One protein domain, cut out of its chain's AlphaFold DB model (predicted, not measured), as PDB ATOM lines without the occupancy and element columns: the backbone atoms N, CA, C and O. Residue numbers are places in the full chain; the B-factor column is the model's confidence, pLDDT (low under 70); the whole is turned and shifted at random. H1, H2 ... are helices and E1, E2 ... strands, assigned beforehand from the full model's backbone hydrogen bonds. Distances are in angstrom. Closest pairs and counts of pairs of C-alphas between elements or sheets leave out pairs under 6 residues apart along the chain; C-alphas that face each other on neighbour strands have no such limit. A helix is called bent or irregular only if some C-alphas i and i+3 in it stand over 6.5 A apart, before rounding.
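Overview. This is residues 329 to 458 of the 498 residues of the protein "(rape) hypothetical protein" of Brassica napus (UniProt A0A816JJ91). Two lobes stand side by side: a cluster of four helices, H1 to H4, and a small, strongly twisted sheet of three strands, with two short helices, H5 and H6, near one end of it. H1 lies between the lobes, over the edge strand E2, and the long link of residues 395 to 407 runs from the helical lobe to the sheet. The printed part has 130 residues with six named helices and three named strands, in the order H1 H2 H3 H4 E1 E2 H5 H6 E3; the sheet runs E2 E1 E3, mixed, and the class is mixed, helices and strands. The whole is compact, with a radius of gyration of the C-alphas of 15.7 A and spans of 42 by 37 by 22 A.

Arrangement. H1, residues 329 to 339, touches H3, residues 361 to 371, at a shallow tilt of 14 degrees, the same way; their closest C-alphas, of Leu 333 and Leu 368, are 6.0 A apart. H4, residues 381 to 394, touches H3 at a steep tilt of 63 degrees, opposite ways, closest at the C-alphas of Ser 367 and Gln 389, 5.7 A. With residues 381 to 386 alone H4 touches H2, residues 350 to 357, at a shallow tilt of 23 degrees, the same way, with C-alphas 352 and 382 closest at 4.9 A. H1 is on the sheet at a height of 6.6 A, over E2, residues 421 to 430, and along the strands, at 16 degrees to E2 on the local plane; the C-alphas of Ala 336 and Cys 423 are closest, 4.5 A apart. E2 bends by 68 degrees at residue 425. E1, residues 408 to 416, and E2 form an antiparallel hairpin, with N 422 and O 415 at 2.8 A. E3, residues 446 to 450, is parallel to E1, with N 414 and O 447 at 2.8 A. H5, residues 433 to 437, and H6, residues 439 to 444, each only graze the sheet. In H1 to H5 every O i to N i+4 pair is within hydrogen-bond range; in H6 0 of 2 are, beside 2 of 3 O i to N i+3 pairs.

Along the chain. H1 begins at C-alpha 329 (127.833, 162.176, 120.425) and is 15.2 A long, H2 10.3 A, H3 15.3 A and H4 20.0 A. E1 is 24.4 A long, E2 24.1 A. H5 and H6 are short; H6 is irregular, with C-alphas 440 and 443 7.9 A apart. E3, 13.0 A, ends at C-alpha 450 (110.697, 171.063, 130.148).

Size, cuts and confidence. The C-alphas farthest apart, of Phe 379 and Lys 437, are 43.5 A apart. The printed part has no cut, and H4 to E1 is a long link. Mean pLDDT of the printed part is 86.3; residues 400 to 409 are under 70.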
ATOM      1  N   GLU A 329     128.152 163.108 119.342       88.62
ATOM      2  CA  GLU A 329     127.833 162.176 120.425       88.62
ATOM      3  C   GLU A 329     128.777 162.309 121.626       88.62
ATOM      4  O   GLU A 329     128.331 162.327 122.774       88.62
ATOM      5  N   ILE A 330     130.077 162.450 121.355       93.06
ATOM      6  CA  ILE A 330     131.086 162.670 122.393       93.06
ATOM      7  C   ILE A 330     130.896 164.063 122.995       93.06
ATOM      8  O   ILE A 330     130.862 164.188 124.218       93.06
ATOM      9  N   MET A 331     130.704 165.097 122.167       93.06
ATOM     10  CA  MET A 331     130.468 166.466 122.647       93.06
ATOM     11  C   MET A 331     129.224 166.569 123.530       93.06
ATOM     12  O   MET A 331     129.257 167.204 124.582       93.06
ATOM     13  N   PHE A 332     128.143 165.885 123.163       92.00
ATOM     14  CA  PHE A 332     126.918 165.837 123.950       92.00
ATOM     15  C   PHE A 332     127.157 165.214 125.333       92.00
ATOM     16  O   PHE A 332     126.674 165.731 126.339       92.00
ATOM     17  N   LEU A 333     127.949 164.140 125.408       93.81
ATOM     18  CA  LEU A 333     128.329 163.524 126.679       93.81
ATOM     19  C   LEU A 333     129.298 164.393 127.495       93.81
ATOM     20  O   LEU A 333     129.158 164.452 128.714       93.81
ATOM     21  N   VAL A 334     130.231 165.114 126.862       95.19
ATOM     22  CA  VAL A 334     131.067 166.119 127.548       95.19
ATOM     23  C   VAL A 334     130.181 167.185 128.192       95.19
ATOM     24  O   VAL A 334     130.331 167.465 129.382       95.19
ATOM     25  N   ASN A 335     129.201 167.706 127.448       93.69
ATOM     26  CA  ASN A 335     128.220 168.655 127.969       93.69
ATOM     27  C   ASN A 335     127.349 168.037 129.074       93.69
ATOM     28  O   ASN A 335     127.013 168.721 130.033       93.69
ATOM     29  N   ALA A 336     127.028 166.741 129.022       93.75
ATOM     30  CA  ALA A 336     126.318 166.069 130.114       93.75
ATOM     31  C   ALA A 336     127.147 166.015 131.413       93.75
ATOM     32  O   ALA A 336     126.630 166.295 132.498       93.75
ATOM     33  N   VAL A 337     128.450 165.724 131.316       94.62
ATOM     34  CA  VAL A 337     129.374 165.737 132.467       94.62
ATOM     35  C   VAL A 337     129.567 167.164 133.008       94.62
ATOM     36  O   VAL A 337     129.600 167.359 134.229       94.62
ATOM     37  N   LEU A 338     129.648 168.159 132.116       92.94
ATOM     38  CA  LEU A 338     129.739 169.584 132.448       92.94
ATOM     39  C   LEU A 338     128.478 170.068 133.178       92.94
ATOM     40  O   LEU A 338     128.565 170.540 134.308       92.94
ATOM     41  N   HIS A 339     127.294 169.869 132.592       91.50
ATOM     42  CA  HIS A 339     126.023 170.281 133.189       91.50
ATOM     43  C   HIS A 339     125.761 169.582 134.527       91.50
ATOM     44  O   HIS A 339     125.176 170.173 135.427       91.50
ATOM     45  N   ARG A 340     126.235 168.353 134.747       90.19
ATOM     46  CA  ARG A 340     126.119 167.696 136.062       90.19
ATOM     47  C   ARG A 340     126.992 168.341 137.159       90.19
ATOM     48  O   ARG A 340     126.816 168.029 138.346       90.19
ATOM     49  N   GLY A 341     127.922 169.217 136.777       90.25
ATOM     50  CA  GLY A 341     128.900 169.855 137.658       90.25
ATOM     51  C   GLY A 341     130.042 168.926 138.071       90.25
ATOM     52  O   GLY A 341     130.676 169.154 139.098       90.25
ATOM     53  N   VAL A 342     130.266 167.836 137.326       92.06
ATOM     54  CA  VAL A 342     131.410 166.938 137.560       92.06
ATOM     55  C   VAL A 342     132.670 167.576 136.993       92.06
ATOM     56  O   VAL A 342     133.696 167.619 137.668       92.06
ATOM     57  N   PHE A 343     132.578 168.104 135.773       92.31
ATOM     58  CA  PHE A 343     133.599 168.961 135.190       92.31
ATOM     59  C   PHE A 343     133.163 170.418 135.213       92.31
ATOM     60  O   PHE A 343     131.993 170.746 135.384       92.31
ATOM     61  N   ASN A 344     134.156 171.274 135.044       86.81
ATOM     62  CA  ASN A 344     134.024 172.711 134.977       86.81
ATOM     63  C   ASN A 344     134.637 173.174 133.653       86.81
ATOM     64  O   ASN A 344     135.666 172.629 133.248       86.81
ATOM     65  N   GLN A 345     134.042 174.184 133.017       85.75
ATOM     66  CA  GLN A 345     134.540 174.792 131.784       85.75
ATOM     67  C   GLN A 345     136.024 175.174 131.875       85.75
ATOM     68  O   GLN A 345     136.777 174.920 130.941       85.75
ATOM     69  N   PHE A 346     136.479 175.664 133.035       85.88
ATOM     70  CA  PHE A 346     137.870 176.079 133.243       85.88
ATOM     71  C   PHE A 346     138.876 174.908 133.232       85.88
ATOM     72  O   PHE A 346     140.079 175.135 133.145       85.88
ATOM     73  N   HIS A 347     138.417 173.651 133.288       85.75
ATOM     74  CA  HIS A 347     139.275 172.455 133.224       85.75
ATOM     75  C   HIS A 347     139.286 171.775 131.849       85.75
ATOM     76  O   HIS A 347     140.045 170.822 131.642       85.75
ATOM     77  N   LEU A 348     138.457 172.233 130.909       89.94
ATOM     78  CA  LEU A 348     138.320 171.641 129.578       89.94
ATOM     79  C   LEU A 348     139.334 172.268 128.612       89.94
ATOM     80  O   LEU A 348     139.006 173.080 127.755       89.94
ATOM     81  N   THR A 349     140.599 171.895 128.806       91.50
ATOM     82  CA  THR A 349     141.745 172.364 128.003       91.50
ATOM     83  C   THR A 349     141.844 171.651 126.649       91.50
ATOM     84  O   THR A 349     141.301 170.562 126.482       91.50
ATOM     85  N   GLU A 350     142.622 172.185 125.700       93.62
ATOM     86  CA  GLU A 350     142.900 171.478 124.433       93.62
ATOM     87  C   GLU A 350     143.474 170.075 124.653       93.62
ATOM     88  O   GLU A 350     143.039 169.129 124.009       93.62
ATOM     89  N   ARG A 351     144.331 169.891 125.666       94.69
ATOM     90  CA  ARG A 351     144.864 168.565 126.019       94.69
ATOM     91  C   ARG A 351     143.768 167.567 126.400       94.69
ATOM     92  O   ARG A 351     143.920 166.372 126.165       94.69
ATOM     93  N   PHE A 352     142.679 168.028 127.020       95.44
ATOM     94  CA  PHE A 352     141.516 167.183 127.304       95.44
ATOM     95  C   PHE A 352     140.817 166.762 126.007       95.44
ATOM     96  O   PHE A 352     140.474 165.594 125.849       95.44
ATOM     97  N   PHE A 353     140.652 167.688 125.062       95.69
ATOM     98  CA  PHE A 353     140.065 167.390 123.757       95.69
ATOM     99  C   PHE A 353     140.965 166.482 122.908       95.69
ATOM    100  O   PHE A 353     140.458 165.576 122.251       95.69
ATOM    101  N   ASP A 354     142.286 166.615 123.008       95.94
ATOM    102  CA  ASP A 354     143.242 165.706 122.370       95.94
ATOM    103  C   ASP A 354     143.108 164.265 122.881       95.94
ATOM    104  O   ASP A 354     143.204 163.325 122.093       95.94
ATOM    105  N   LEU A 355     142.822 164.054 124.175       95.69
ATOM    106  CA  LEU A 355     142.521 162.707 124.685       95.69
ATOM    107  C   LEU A 355     141.275 162.108 124.034       95.69
ATOM    108  O   LEU A 355     141.228 160.902 123.817       95.69
ATOM    109  N   LEU A 356     140.264 162.925 123.742       96.38
ATOM    110  CA  LEU A 356     139.058 162.453 123.065       96.38
ATOM    111  C   LEU A 356     139.345 162.135 121.590       96.38
ATOM    112  O   LEU A 356     138.862 161.120 121.099       96.38
ATOM    113  N   ARG A 357     140.169 162.943 120.908       95.94
ATOM    114  CA  ARG A 357     140.585 162.701 119.511       95.94
ATOM    115  C   ARG A 357     141.409 161.420 119.361       95.94
ATOM    116  O   ARG A 357     141.232 160.683 118.400       95.94
ATOM    117  N   ASN A 358     142.288 161.148 120.323       94.88
ATOM    118  CA  ASN A 358     143.258 160.053 120.252       94.88
ATOM    119  C   ASN A 358     142.730 158.706 120.776       94.88
ATOM    120  O   ASN A 358     143.502 157.754 120.881       94.88
ATOM    121  N   GLN A 359     141.450 158.613 121.145       93.69
ATOM    122  CA  GLN A 359     140.862 157.399 121.714       93.69
ATOM    123  C   GLN A 359     139.689 156.875 120.879       93.69
ATOM    124  O   GLN A 359     138.954 157.673 120.293       93.69
ATOM    125  N   PRO A 360     139.463 155.544 120.843       93.25
ATOM    126  CA  PRO A 360     138.318 154.973 120.145       93.25
ATOM    127  C   PRO A 360     136.996 155.532 120.674       93.25
ATOM    128  O   PRO A 360     136.818 155.732 121.880       93.25
ATOM    129  N   LYS A 361     136.040 155.729 119.764       91.56
ATOM    130  CA  LYS A 361     134.726 156.312 120.067       91.56
ATOM    131  C   LYS A 361     134.018 155.593 121.222       91.56
ATOM    132  O   LYS A 361     133.550 156.254 122.147       91.56
ATOM    133  N   ASP A 362     134.013 154.262 121.218       90.56
ATOM    134  CA  ASP A 362     133.324 153.459 122.236       90.56
ATOM    135  C   ASP A 362     133.955 153.611 123.627       90.56
ATOM    136  O   ASP A 362     133.246 153.704 124.631       90.56
ATOM    137  N   VAL A 363     135.288 153.735 123.690       92.88
ATOM    138  CA  VAL A 363     136.015 154.005 124.940       92.88
ATOM    139  C   VAL A 363     135.627 155.376 125.483       92.88
ATOM    140  O   VAL A 363     135.359 155.504 126.678       92.88
ATOM    141  N   ASN A 364     135.539 156.396 124.625       94.88
ATOM    142  CA  ASN A 364     135.116 157.739 125.027       94.88
ATOM    143  C   ASN A 364     133.676 157.761 125.540       94.88
ATOM    144  O   ASN A 364     133.414 158.336 126.598       94.88
ATOM    145  N   ILE A 365     132.753 157.106 124.832       92.25
ATOM    146  CA  ILE A 365     131.345 157.020 125.232       92.25
ATOM    147  C   ILE A 365     131.219 156.336 126.592       92.25
ATOM    148  O   ILE A 365     130.607 156.897 127.502       92.25
ATOM    149  N   ALA A 366     131.832 155.162 126.764       91.81
ATOM    150  CA  ALA A 366     131.804 154.436 128.029       91.81
ATOM    151  C   ALA A 366     132.439 155.257 129.166       91.81
ATOM    152  O   ALA A 366     131.890 155.320 130.267       91.81
ATOM    153  N   SER A 367     133.543 155.960 128.885       94.69
ATOM    154  CA  SER A 367     134.238 156.803 129.866       94.69
ATOM    155  C   SER A 367     133.370 157.964 130.332       94.69
ATOM    156  O   SER A 367     133.231 158.196 131.532       94.69
ATOM    157  N   LEU A 368     132.751 158.685 129.399       95.31
ATOM    158  CA  LEU A 368     131.910 159.833 129.725       95.31
ATOM    159  C   LEU A 368     130.595 159.402 130.387       95.31
ATOM    160  O   LEU A 368     130.188 160.030 131.360       95.31
ATOM    161  N   LYS A 369     129.975 158.291 129.955       92.69
ATOM    162  CA  LYS A 369     128.824 157.687 130.655       92.69
ATOM    163  C   LYS A 369     129.191 157.313 132.097       92.69
ATOM    164  O   LYS A 369     128.419 157.590 133.014       92.69
ATOM    165  N   HIS A 370     130.384 156.759 132.325       92.62
ATOM    166  CA  HIS A 370     130.872 156.467 133.673       92.62
ATOM    167  C   HIS A 370     131.092 157.742 134.499       92.62
ATOM    168  O   HIS A 370     130.645 157.816 135.643       92.62
ATOM    169  N   LEU A 371     131.707 158.780 133.928       94.75
ATOM    170  CA  LEU A 371     131.896 160.076 134.595       94.75
ATOM    171  C   LEU A 371     130.566 160.752 134.936       94.75
ATOM    172  O   LEU A 371     130.434 161.352 136.003       94.75
ATOM    173  N   CYS A 372     129.547 160.575 134.095       91.75
ATOM    174  CA  CYS A 372     128.183 160.990 134.391       91.75
ATOM    175  C   CYS A 372     127.606 160.305 135.631       91.75
ATOM    176  O   CYS A 372     126.575 160.757 136.091       91.75
ATOM    177  N   THR A 373     128.205 159.266 136.220       91.12
ATOM    178  CA  THR A 373     127.723 158.683 137.489       91.12
ATOM    179  C   THR A 373     128.231 159.430 138.725       91.12
ATOM    180  O   THR A 373     127.672 159.287 139.817       91.12
ATOM    181  N   TYR A 374     129.250 160.281 138.571       91.38
ATOM    182  CA  TYR A 374     129.912 160.931 139.697       91.38
ATOM    183  C   TYR A 374     128.971 161.927 140.382       91.38
ATOM    184  O   TYR A 374     128.115 162.560 139.757       91.38
ATOM    185  N   LYS A 375     129.109 162.042 141.704       84.62
ATOM    186  CA  LYS A 375     128.342 162.999 142.523       84.62
ATOM    187  C   LYS A 375     129.167 164.223 142.914       84.62
ATOM    188  O   LYS A 375     128.595 165.270 143.192       84.62
ATOM    189  N   GLN A 376     130.489 164.091 142.923       84.31
ATOM    190  CA  GLN A 376     131.412 165.128 143.370       84.31
ATOM    191  C   GLN A 376     132.149 165.760 142.183       84.31
ATOM    192  O   GLN A 376     132.375 165.070 141.181       84.31
ATOM    193  N   PRO A 377     132.518 167.047 142.286       88.31
ATOM    194  CA  PRO A 377     133.291 167.729 141.259       88.31
ATOM    195  C   PRO A 377     134.689 167.119 141.141       88.31
ATOM    196  O   PRO A 377     135.265 166.598 142.102       88.31
ATOM    197  N   VAL A 378     135.265 167.234 139.953       91.19
ATOM    198  CA  VAL A 378     136.628 166.818 139.650       91.19
ATOM    199  C   VAL A 378     137.443 168.050 139.264       91.19
ATOM    200  O   VAL A 378     137.141 168.737 138.291       91.19
ATOM    201  N   PHE A 379     138.519 168.294 140.013       89.50
ATOM    202  CA  PHE A 379     139.396 169.454 139.809       89.50
ATOM    203  C   PHE A 379     140.449 169.267 138.702       89.50
ATOM    204  O   PHE A 379     141.139 170.207 138.345       89.50
ATOM    205  N   ASP A 380     140.584 168.061 138.146       91.81
ATOM    206  CA  ASP A 380     141.482 167.782 137.018       91.81
ATOM    207  C   ASP A 380     140.774 166.861 136.015       91.81
ATOM    208  O   ASP A 380     140.789 165.630 136.144       91.81
ATOM    209  N   ALA A 381     140.078 167.477 135.053       92.81
ATOM    210  CA  ALA A 381     139.280 166.761 134.059       92.81
ATOM    211  C   ALA A 381     140.153 165.879 133.153       92.81
ATOM    212  O   ALA A 381     139.790 164.735 132.885       92.81
ATOM    213  N   TYR A 382     141.329 166.375 132.748       94.44
ATOM    214  CA  TYR A 382     142.283 165.649 131.907       94.44
ATOM    215  C   TYR A 382     142.764 164.362 132.582       94.44
ATOM    216  O   TYR A 382     142.578 163.270 132.042       94.44
ATOM    217  N   LYS A 383     143.342 164.465 133.790       95.25
ATOM    218  CA  LYS A 383     143.864 163.283 134.492       95.25
ATOM    219  C   LYS A 383     142.749 162.297 134.790       95.25
ATOM    220  O   LYS A 383     142.947 161.091 134.668       95.25
ATOM    221  N   ARG A 384     141.571 162.795 135.175       95.88
ATOM    222  CA  ARG A 384     140.447 161.920 135.494       95.88
ATOM    223  C   ARG A 384     139.930 161.179 134.267       95.88
ATOM    224  O   ARG A 384     139.712 159.976 134.382       95.88
ATOM    225  N   LEU A 385     139.747 161.859 133.136       96.38
ATOM    226  CA  LEU A 385     139.312 161.217 131.896       96.38
ATOM    227  C   LEU A 385     140.317 160.146 131.466       96.38
ATOM    228  O   LEU A 385     139.912 159.012 131.232       96.38
ATOM    229  N   LYS A 386     141.614 160.476 131.466       96.62
ATOM    230  CA  LYS A 386     142.686 159.533 131.124       96.62
ATOM    231  C   LYS A 386     142.634 158.261 131.979       96.62
ATOM    232  O   LYS A 386     142.648 157.161 131.440       96.62
ATOM    233  N   LEU A 387     142.502 158.401 133.301       96.50
ATOM    234  CA  LEU A 387     142.401 157.255 134.214       96.50
ATOM    235  C   LEU A 387     141.180 156.371 133.924       96.50
ATOM    236  O   LEU A 387     141.272 155.148 134.009       96.50
ATOM    237  N   VAL A 388     140.035 156.975 133.597       95.38
ATOM    238  CA  VAL A 388     138.811 156.229 133.270       95.38
ATOM    239  C   VAL A 388     138.945 155.519 131.919       95.38
ATOM    240  O   VAL A 388     138.575 154.350 131.822       95.38
ATOM    241  N   GLN A 389     139.531 156.173 130.911       95.31
ATOM    242  CA  GLN A 389     139.817 155.567 129.606       95.31
ATOM    243  C   GLN A 389     140.757 154.361 129.749       95.31
ATOM    244  O   GLN A 389     140.442 153.277 129.262       95.31
ATOM    245  N   GLU A 390     141.866 154.509 130.481       95.31
ATOM    246  CA  GLU A 390     142.811 153.418 130.760       95.31
ATOM    247  C   GLU A 390     142.145 152.259 131.517       95.31
ATOM    248  O   GLU A 390     142.414 151.087 131.247       95.31
ATOM    249  N   TRP A 391     141.260 152.566 132.470       94.50
ATOM    250  CA  TRP A 391     140.502 151.553 133.200       94.50
ATOM    251  C   TRP A 391     139.541 150.779 132.289       94.50
ATOM    252  O   TRP A 391     139.501 149.550 132.373       94.50
ATOM    253  N   ILE A 392     138.818 151.456 131.393       92.62
ATOM    254  CA  ILE A 392     137.909 150.813 130.431       92.62
ATOM    255  C   ILE A 392     138.678 149.941 129.442       92.62
ATOM    256  O   ILE A 392     138.275 148.811 129.185       92.62
ATOM    257  N   GLN A 393     139.823 150.409 128.948       91.88
ATOM    258  CA  GLN A 393     140.683 149.619 128.064       91.88
ATOM    259  C   GLN A 393     141.186 148.337 128.730       91.88
ATOM    260  O   GLN A 393     141.201 147.277 128.108       91.88
ATOM    261  N   LYS A 394     141.553 148.410 130.016       92.12
ATOM    262  CA  LYS A 394     141.954 147.239 130.810       92.12
ATOM    263  C   LYS A 394     140.789 146.299 131.126       92.12
ATOM    264  O   LYS A 394     141.026 145.164 131.530       92.12
ATOM    265  N   ASN A 395     139.544 146.741 130.946       89.12
ATOM    266  CA  ASN A 395     138.339 145.975 131.249       89.12
ATOM    267  C   ASN A 395     137.358 145.993 130.061       89.12
ATOM    268  O   ASN A 395     136.280 146.583 130.172       89.12
ATOM    269  N   PRO A 396     137.662 145.298 128.946       81.94
ATOM    270  CA  PRO A 396     136.845 145.348 127.727       81.94
ATOM    271  C   PRO A 396     135.385 144.929 127.929       81.94
ATOM    272  O   PRO A 396     134.514 145.356 127.185       81.94
ATOM    273  N   LYS A 397     135.088 144.151 128.979       80.31
ATOM    274  CA  LYS A 397     133.720 143.768 129.374       80.31
ATOM    275  C   LYS A 397     132.816 144.969 129.708       80.31
ATOM    276  O   LYS A 397     131.604 144.809 129.759       80.31
ATOM    277  N   LEU A 398     133.397 146.140 129.977       76.50
ATOM    278  CA  LEU A 398     132.682 147.383 130.288       76.50
ATOM    279  C   LEU A 398     132.291 148.185 129.041       76.50
ATOM    280  O   LEU A 398     131.450 149.079 129.135       76.50
ATOM    281  N   LEU A 399     132.883 147.877 127.884       73.25
ATOM    282  CA  LEU A 399     132.396 148.340 126.588       73.25
ATOM    283  C   LEU A 399     131.132 147.524 126.312       73.25
ATOM    284  O   LEU A 399     131.204 146.401 125.822       73.25
ATOM    285  N   GLY A 400     129.985 148.021 126.779       59.81
ATOM    286  CA  GLY A 400     128.726 147.283 126.726       59.81
ATOM    287  C   GLY A 400     128.465 146.711 125.330       59.81
ATOM    288  O   GLY A 400     128.624 147.413 124.332       59.81
ATOM    289  N   SER A 401     128.055 145.440 125.248       48.25
ATOM    290  CA  SER A 401     127.596 144.877 123.981       48.25
ATOM    291  C   SER A 401     126.281 145.561 123.614       48.25
ATOM    292  O   SER A 401     125.250 145.304 124.242       48.25
ATOM    293  N   HIS A 402     126.297 146.441 122.619       52.25
ATOM    294  CA  HIS A 402     125.071 146.971 122.038       52.25
ATOM    295  C   HIS A 402     124.370 145.854 121.257       52.25
ATOM    296  O   HIS A 402     124.487 145.755 120.039       52.25
ATOM    297  N   VAL A 403     123.625 144.998 121.956       45.84
ATOM    298  CA  VAL A 403     122.589 144.190 121.315       45.84
ATOM    299  C   VAL A 403     121.454 145.161 121.000       45.84
ATOM    300  O   VAL A 403     120.637 145.480 121.861       45.84
ATOM    301  N   GLN A 404     121.466 145.720 119.788       52.56
ATOM    302  CA  GLN A 404     120.359 146.522 119.273       52.56
ATOM    303  C   GLN A 404     119.136 145.615 119.106       52.56
ATOM    304  O   GLN A 404     118.971 144.962 118.079       52.56
ATOM    305  N   LEU A 405     118.288 145.557 120.128       56.56
ATOM    306  CA  LEU A 405     116.937 145.019 120.005       56.56
ATOM    307  C   LEU A 405     116.080 146.027 119.225       56.56
ATOM    308  O   LEU A 405     116.171 147.228 119.471       56.56
ATOM    309  N   ASP A 406     115.249 145.555 118.295       60.31
ATOM    310  CA  ASP A 406     114.456 146.422 117.404       60.31
ATOM    311  C   ASP A 406     113.450 147.330 118.132       60.31
ATOM    312  O   ASP A 406     113.078 148.384 117.609       60.31
ATOM    313  N   ASP A 407     113.048 146.952 119.346       65.38
ATOM    314  CA  ASP A 407     112.077 147.687 120.160       65.38
ATOM    315  C   ASP A 407     112.712 148.689 121.134       65.38
ATOM    316  O   ASP A 407     111.994 149.365 121.876       65.38
ATOM    317  N   ILE A 408     114.044 148.792 121.155       69.25
ATOM    318  CA  ILE A 408     114.775 149.609 122.119       69.25
ATOM    319  C   ILE A 408     115.678 150.606 121.390       69.25
ATOM    320  O   ILE A 408     116.494 150.248 120.540       69.25
ATOM    321  N   SER A 409     115.565 151.885 121.741       69.19
ATOM    322  CA  SER A 409     116.417 152.946 121.205       69.19
ATOM    323  C   SER A 409     117.004 153.789 122.324       69.19
ATOM    324  O   SER A 409     116.311 154.197 123.251       69.19
ATOM    325  N   GLU A 410     118.300 154.058 122.218       76.00
ATOM    326  CA  GLU A 410     119.002 154.970 123.108       76.00
ATOM    327  C   GLU A 410     118.862 156.397 122.558       76.00
ATOM    328  O   GLU A 410     119.318 156.690 121.451       76.00
ATOM    329  N   ILE A 411     118.186 157.277 123.303       82.44
ATOM    330  CA  ILE A 411     117.871 158.640 122.853       82.44
ATOM    331  C   ILE A 411     118.529 159.654 123.777       82.44
ATOM    332  O   ILE A 411     118.465 159.561 125.003       82.44
ATOM    333  N   ARG A 412     119.146 160.671 123.171       87.19
ATOM    334  CA  ARG A 412     119.708 161.820 123.883       87.19
ATOM    335  C   ARG A 412     118.588 162.704 124.400       87.19
ATOM    336  O   ARG A 412     117.651 163.019 123.664       87.19
ATOM    337  N   ARG A 413     118.702 163.152 125.648       89.19
ATOM    338  CA  ARG A 413     117.656 163.938 126.296       89.19
ATOM    339  C   ARG A 413     118.195 165.272 126.793       89.19
ATOM    340  O   ARG A 413     119.247 165.340 127.422       89.19
ATOM    341  N   LEU A 414     117.461 166.333 126.491       90.31
ATOM    342  CA  LEU A 414     117.736 167.701 126.904       90.31
ATOM    343  C   LEU A 414     116.634 168.141 127.869       90.31
ATOM    344  O   LEU A 414     115.471 168.256 127.481       90.31
ATOM    345  N   ALA A 415     116.985 168.369 129.132       91.00
ATOM    346  CA  ALA A 415     116.059 168.901 130.125       91.00
ATOM    347  C   ALA A 415     116.245 170.416 130.259       91.00
ATOM    348  O   ALA A 415     117.331 170.877 130.596       91.00
ATOM    349  N   ILE A 416     115.197 171.193 129.994       90.81
ATOM    350  CA  ILE A 416     115.218 172.658 130.086       90.81
ATOM    351  C   ILE A 416     114.491 173.081 131.362       90.81
ATOM    352  O   ILE A 416     113.307 172.777 131.521       90.81
ATOM    353  N   THR A 417     115.191 173.794 132.243       91.75
ATOM    354  CA  THR A 417     114.648 174.433 133.451       91.75
ATOM    355  C   THR A 417     114.590 175.957 133.277       91.75
ATOM    356  O   THR A 417     115.199 176.502 132.347       91.75
ATOM    357  N   PRO A 418     113.862 176.688 134.141       91.62
ATOM    358  CA  PRO A 418     113.832 178.152 134.089       91.62
ATOM    359  C   PRO A 418     115.228 178.794 134.101       91.62
ATOM    360  O   PRO A 418     115.499 179.718 133.331       91.62
ATOM    361  N   THR A 419     116.136 178.273 134.924       90.62
ATOM    362  CA  THR A 419     117.509 178.786 135.072       90.62
ATOM    363  C   THR A 419     118.476 178.327 133.978       90.62
ATOM    364  O   THR A 419     119.258 179.145 133.508       90.62
ATOM    365  N   ARG A 420     118.423 177.072 133.502       89.56
ATOM    366  CA  ARG A 420     119.380 176.553 132.500       89.56
ATOM    367  C   ARG A 420     118.880 175.306 131.772       89.56
ATOM    368  O   ARG A 420     117.810 174.789 132.070       89.56
ATOM    369  N   ALA A 421     119.688 174.771 130.867       89.81
ATOM    370  CA  ALA A 421     119.444 173.482 130.235       89.81
ATOM    371  C   ALA A 421     120.470 172.419 130.661       89.81
ATOM    372  O   ALA A 421     121.561 172.726 131.132       89.81
ATOM    373  N   TYR A 422     120.085 171.151 130.535       90.38
ATOM    374  CA  TYR A 422     120.869 169.997 130.959       90.38
ATOM    375  C   TYR A 422     120.871 168.941 129.857       90.38
ATOM    376  O   TYR A 422     119.837 168.350 129.541       90.38
ATOM    377  N   CYS A 423     122.051 168.652 129.320       91.44
ATOM    378  CA  CYS A 423     122.293 167.415 128.581       91.44
ATOM    379  C   CYS A 423     122.263 166.250 129.574       91.44
ATOM    380  O   CYS A 423     123.046 166.220 130.524       91.44
ATOM    381  N   LEU A 424     121.360 165.300 129.364       90.12
ATOM    382  CA  LEU A 424     121.288 164.068 130.139       90.12
ATOM    383  C   LEU A 424     121.916 162.934 129.328       90.12
ATOM    384  O   LEU A 424     121.715 162.899 128.111       90.12
ATOM    385  N   PRO A 425     122.678 162.018 129.959       86.19
ATOM    386  CA  PRO A 425     123.231 160.874 129.249       86.19
ATOM    387  C   PRO A 425     122.099 160.106 128.550       86.19
ATOM    388  O   PRO A 425     120.982 160.091 129.067       86.19
ATOM    389  N   PRO A 426     122.360 159.504 127.379       83.62
ATOM    390  CA  PRO A 426     121.312 158.823 126.639       83.62
ATOM    391  C   PRO A 426     120.649 157.724 127.486       83.62
ATOM    392  O   PRO A 426     121.335 156.945 128.150       83.62
ATOM    393  N   GLU A 427     119.318 157.700 127.484       78.25
ATOM    394  CA  GLU A 427     118.514 156.725 128.222       78.25
ATOM    395  C   GLU A 427     117.901 155.718 127.248       78.25
ATOM    396  O   GLU A 427     117.605 156.026 126.090       78.25
ATOM    397  N   VAL A 428     117.738 154.491 127.735       77.44
ATOM    398  CA  VAL A 428     117.142 153.392 126.986       77.44
ATOM    399  C   VAL A 428     115.623 153.539 127.043       77.44
ATOM    400  O   VAL A 428     115.031 153.438 128.116       77.44
ATOM    401  N   GLU A 429     114.988 153.772 125.895       74.69
ATOM    402  CA  GLU A 429     113.537 153.930 125.781       74.69
ATOM    403  C   GLU A 429     112.946 152.948 124.760       74.69
ATOM    404  O   GLU A 429     113.627 152.474 123.847       74.69
ATOM    405  N   LEU A 430     111.646 152.662 124.899       74.56
ATOM    406  CA  LEU A 430     110.901 151.892 123.904       74.56
ATOM    407  C   LEU A 430     110.762 152.699 122.608       74.56
ATOM    408  O   LEU A 430     110.285 153.838 122.609       74.56
ATOM    409  N   SER A 431     111.142 152.095 121.485       72.31
ATOM    410  CA  SER A 431     111.127 152.745 120.178       72.31
ATOM    411  C   SER A 431     109.697 153.050 119.715       72.31
ATOM    412  O   SER A 431     108.887 152.167 119.411       72.31
ATOM    413  N   ASN A 432     109.366 154.334 119.583       80.88
ATOM    414  CA  ASN A 432     108.108 154.753 118.968       80.88
ATOM    415  C   ASN A 432     108.112 154.506 117.437       80.88
ATOM    416  O   ASN A 432     109.124 154.129 116.841       80.88
ATOM    417  N   ARG A 433     106.965 154.700 116.769       79.00
ATOM    418  CA  ARG A 433     106.838 154.463 115.313       79.00
ATOM    419  C   ARG A 433     107.785 155.332 114.470       79.00
ATOM    420  O   ARG A 433     108.239 154.880 113.424       79.00
ATOM    421  N   VAL A 434     108.091 156.550 114.921       81.56
ATOM    422  CA  VAL A 434     109.004 157.474 114.227       81.56
ATOM    423  C   VAL A 434     110.437 156.956 114.310       81.56
ATOM    424  O   VAL A 434     111.100 156.842 113.286       81.56
ATOM    425  N   LEU A 435     110.890 156.556 115.498       79.19
ATOM    426  CA  LEU A 435     112.241 156.033 115.720       79.19
ATOM    427  C   LEU A 435     112.482 154.721 114.973       79.19
ATOM    428  O   LEU A 435     113.556 154.526 114.416       79.19
ATOM    429  N   ARG A 436     111.463 153.855 114.887       79.00
ATOM    430  CA  ARG A 436     111.530 152.629 114.078       79.00
ATOM    431  C   ARG A 436     111.636 152.932 112.583       79.00
ATOM    432  O   ARG A 436     112.453 152.330 111.896       79.00
ATOM    433  N   LYS A 437     110.852 153.895 112.080       82.12
ATOM    434  CA  LYS A 437     110.881 154.304 110.666       82.12
ATOM    435  C   LYS A 437     112.201 154.976 110.276       82.12
ATOM    436  O   LYS A 437     112.706 154.740 109.184       82.12
ATOM    437  N   TYR A 438     112.758 155.803 111.157       81.69
ATOM    438  CA  TYR A 438     113.983 156.571 110.919       81.69
ATOM    439  C   TYR A 438     115.183 156.014 111.696       81.69
ATOM    440  O   TYR A 438     116.042 156.778 112.131       81.69
ATOM    441  N   LYS A 439     115.272 154.684 111.844       75.50
ATOM    442  CA  LYS A 439     116.327 154.004 112.619       75.50
ATOM    443  C   LYS A 439     117.740 154.382 112.159       75.50
ATOM    444  O   LYS A 439     118.605 154.622 112.988       75.50
ATOM    445  N   ALA A 440     117.951 154.528 110.848       77.25
ATOM    446  CA  ALA A 440     119.233 154.955 110.276       77.25
ATOM    447  C   ALA A 440     119.657 156.382 110.684       77.25
ATOM    448  O   ALA A 440     120.810 156.748 110.500       77.25
ATOM    449  N   LEU A 441     118.723 157.187 111.200       79.19
ATOM    450  CA  LEU A 441     118.925 158.570 111.628       79.19
ATOM    451  C   LEU A 441     118.701 158.734 113.136       79.19
ATOM    452  O   LEU A 441     118.447 159.847 113.595       79.19
ATOM    453  N   SER A 442     118.720 157.639 113.904       70.81
ATOM    454  CA  SER A 442     118.432 157.648 115.344       70.81
ATOM    455  C   SER A 442     119.350 158.600 116.117       70.81
ATOM    456  O   SER A 442     118.943 159.226 117.091       70.81
ATOM    457  N   ASP A 443     120.581 158.760 115.639       71.94
ATOM    458  CA  ASP A 443     121.593 159.673 116.155       71.94
ATOM    459  C   ASP A 443     121.282 161.159 115.902       71.94
ATOM    460  O   ASP A 443     121.995 162.014 116.424       71.94
ATOM    461  N   ARG A 444     120.226 161.490 115.156       79.81
ATOM    462  CA  ARG A 444     119.764 162.869 114.921       79.81
ATOM    463  C   ARG A 444     118.526 163.245 115.733       79.81
ATOM    464  O   ARG A 444     118.036 164.363 115.612       79.81
ATOM    465  N   PHE A 445     118.024 162.343 116.575       82.12
ATOM    466  CA  PHE A 445     116.899 162.633 117.459       82.12
ATOM    467  C   PHE A 445     117.375 163.156 118.816       82.12
ATOM    468  O   PHE A 445     118.287 162.609 119.439       82.12
ATOM    469  N   LEU A 446     116.699 164.202 119.290       84.56
ATOM    470  CA  LEU A 446     116.875 164.771 120.619       84.56
ATOM    471  C   LEU A 446     115.510 164.880 121.296       84.56
ATOM    472  O   LEU A 446     114.576 165.468 120.751       84.56
ATOM    473  N   ARG A 447     115.390 164.327 122.503       86.56
ATOM    474  CA  ARG A 447     114.183 164.452 123.319       86.56
ATOM    475  C   ARG A 447     114.298 165.678 124.214       86.56
ATOM    476  O   ARG A 447     115.076 165.676 125.162       86.56
ATOM    477  N   VAL A 448     113.505 166.708 123.942       87.56
ATOM    478  CA  VAL A 448     113.458 167.918 124.772       87.56
ATOM    479  C   VAL A 448     112.338 167.789 125.801       87.56
ATOM    480  O   VAL A 448     111.190 167.513 125.457       87.56
ATOM    481  N   THR A 449     112.662 167.981 127.078       88.94
ATOM    482  CA  THR A 449     111.689 167.976 128.175       88.94
ATOM    483  C   THR A 449     111.818 169.240 128.999       88.94
ATOM    484  O   THR A 449     112.904 169.561 129.471       88.94
ATOM    485  N   PHE A 450     110.707 169.932 129.232       89.06
ATOM    486  CA  PHE A 450     110.697 171.063 130.148       89.06
ATOM    487  C   PHE A 450     110.404 170.600 131.569       89.06
ATOM    488  O   PHE A 450     109.378 169.967 131.818       89.06
ATOM    489  N   MET A 451     111.285 170.954 132.493       91.00
ATOM    490  CA  MET A 451     111.209 170.576 133.899       91.00
ATOM    491  C   MET A 451     111.381 171.820 134.769       91.00
ATOM    492  O   MET A 451     111.737 172.890 134.284       91.00
ATOM    493  N   ASP A 452     111.084 171.689 136.051       91.38
ATOM    494  CA  ASP A 452     111.487 172.668 137.053       91.38
ATOM    495  C   ASP A 452     112.874 172.286 137.602       91.38
ATOM    496  O   ASP A 452     113.390 171.196 137.319       91.38
ATOM    497  N   GLU A 453     113.512 173.171 138.365       91.88
ATOM    498  CA  GLU A 453     114.800 172.883 138.997       91.88
ATOM    499  C   GLU A 453     114.739 171.601 139.842       91.88
ATOM    500  O   GLU A 453     113.681 171.138 140.283       91.88
ATOM    501  N   SER A 454     115.906 170.977 140.011       86.75
ATOM    502  CA  SER A 454     116.039 169.672 140.672       86.75
ATOM    503  C   SER A 454     115.280 168.545 139.955       86.75
ATOM    504  O   SER A 454     114.920 167.545 140.577       86.75
ATOM    505  N   MET A 455     115.057 168.698 138.640       88.25
ATOM    506  CA  MET A 455     114.387 167.731 137.758       88.25
ATOM    507  C   MET A 455     112.960 167.391 138.203       88.25
ATOM    508  O   MET A 455     112.488 166.268 138.018       88.25
ATOM    509  N   GLN A 456     112.261 168.357 138.801       87.75
ATOM    510  CA  GLN A 456     110.865 168.183 139.189       87.75
ATOM    511  C   GLN A 456     109.921 168.434 138.013       87.75
ATOM    512  O   GLN A 456     110.229 169.161 137.068       87.75
ATOM    513  N   THR A 457     108.730 167.844 138.077       87.56
ATOM    514  CA  THR A 457     107.645 168.183 137.154       87.56
ATOM    515  C   THR A 457     107.239 169.634 137.363       87.56
ATOM    516  O   THR A 457     106.942 170.048 138.484       87.56
ATOM    517  N   MET A 458     107.205 170.405 136.284       83.19
ATOM    518  CA  MET A 458     106.878 171.819 136.364       83.19
ATOM    519  C   MET A 458     105.361 172.026 136.459       83.19
ATOM    520  O   MET A 458     104.608 171.531 135.624       83.19
TER     521      MET A 458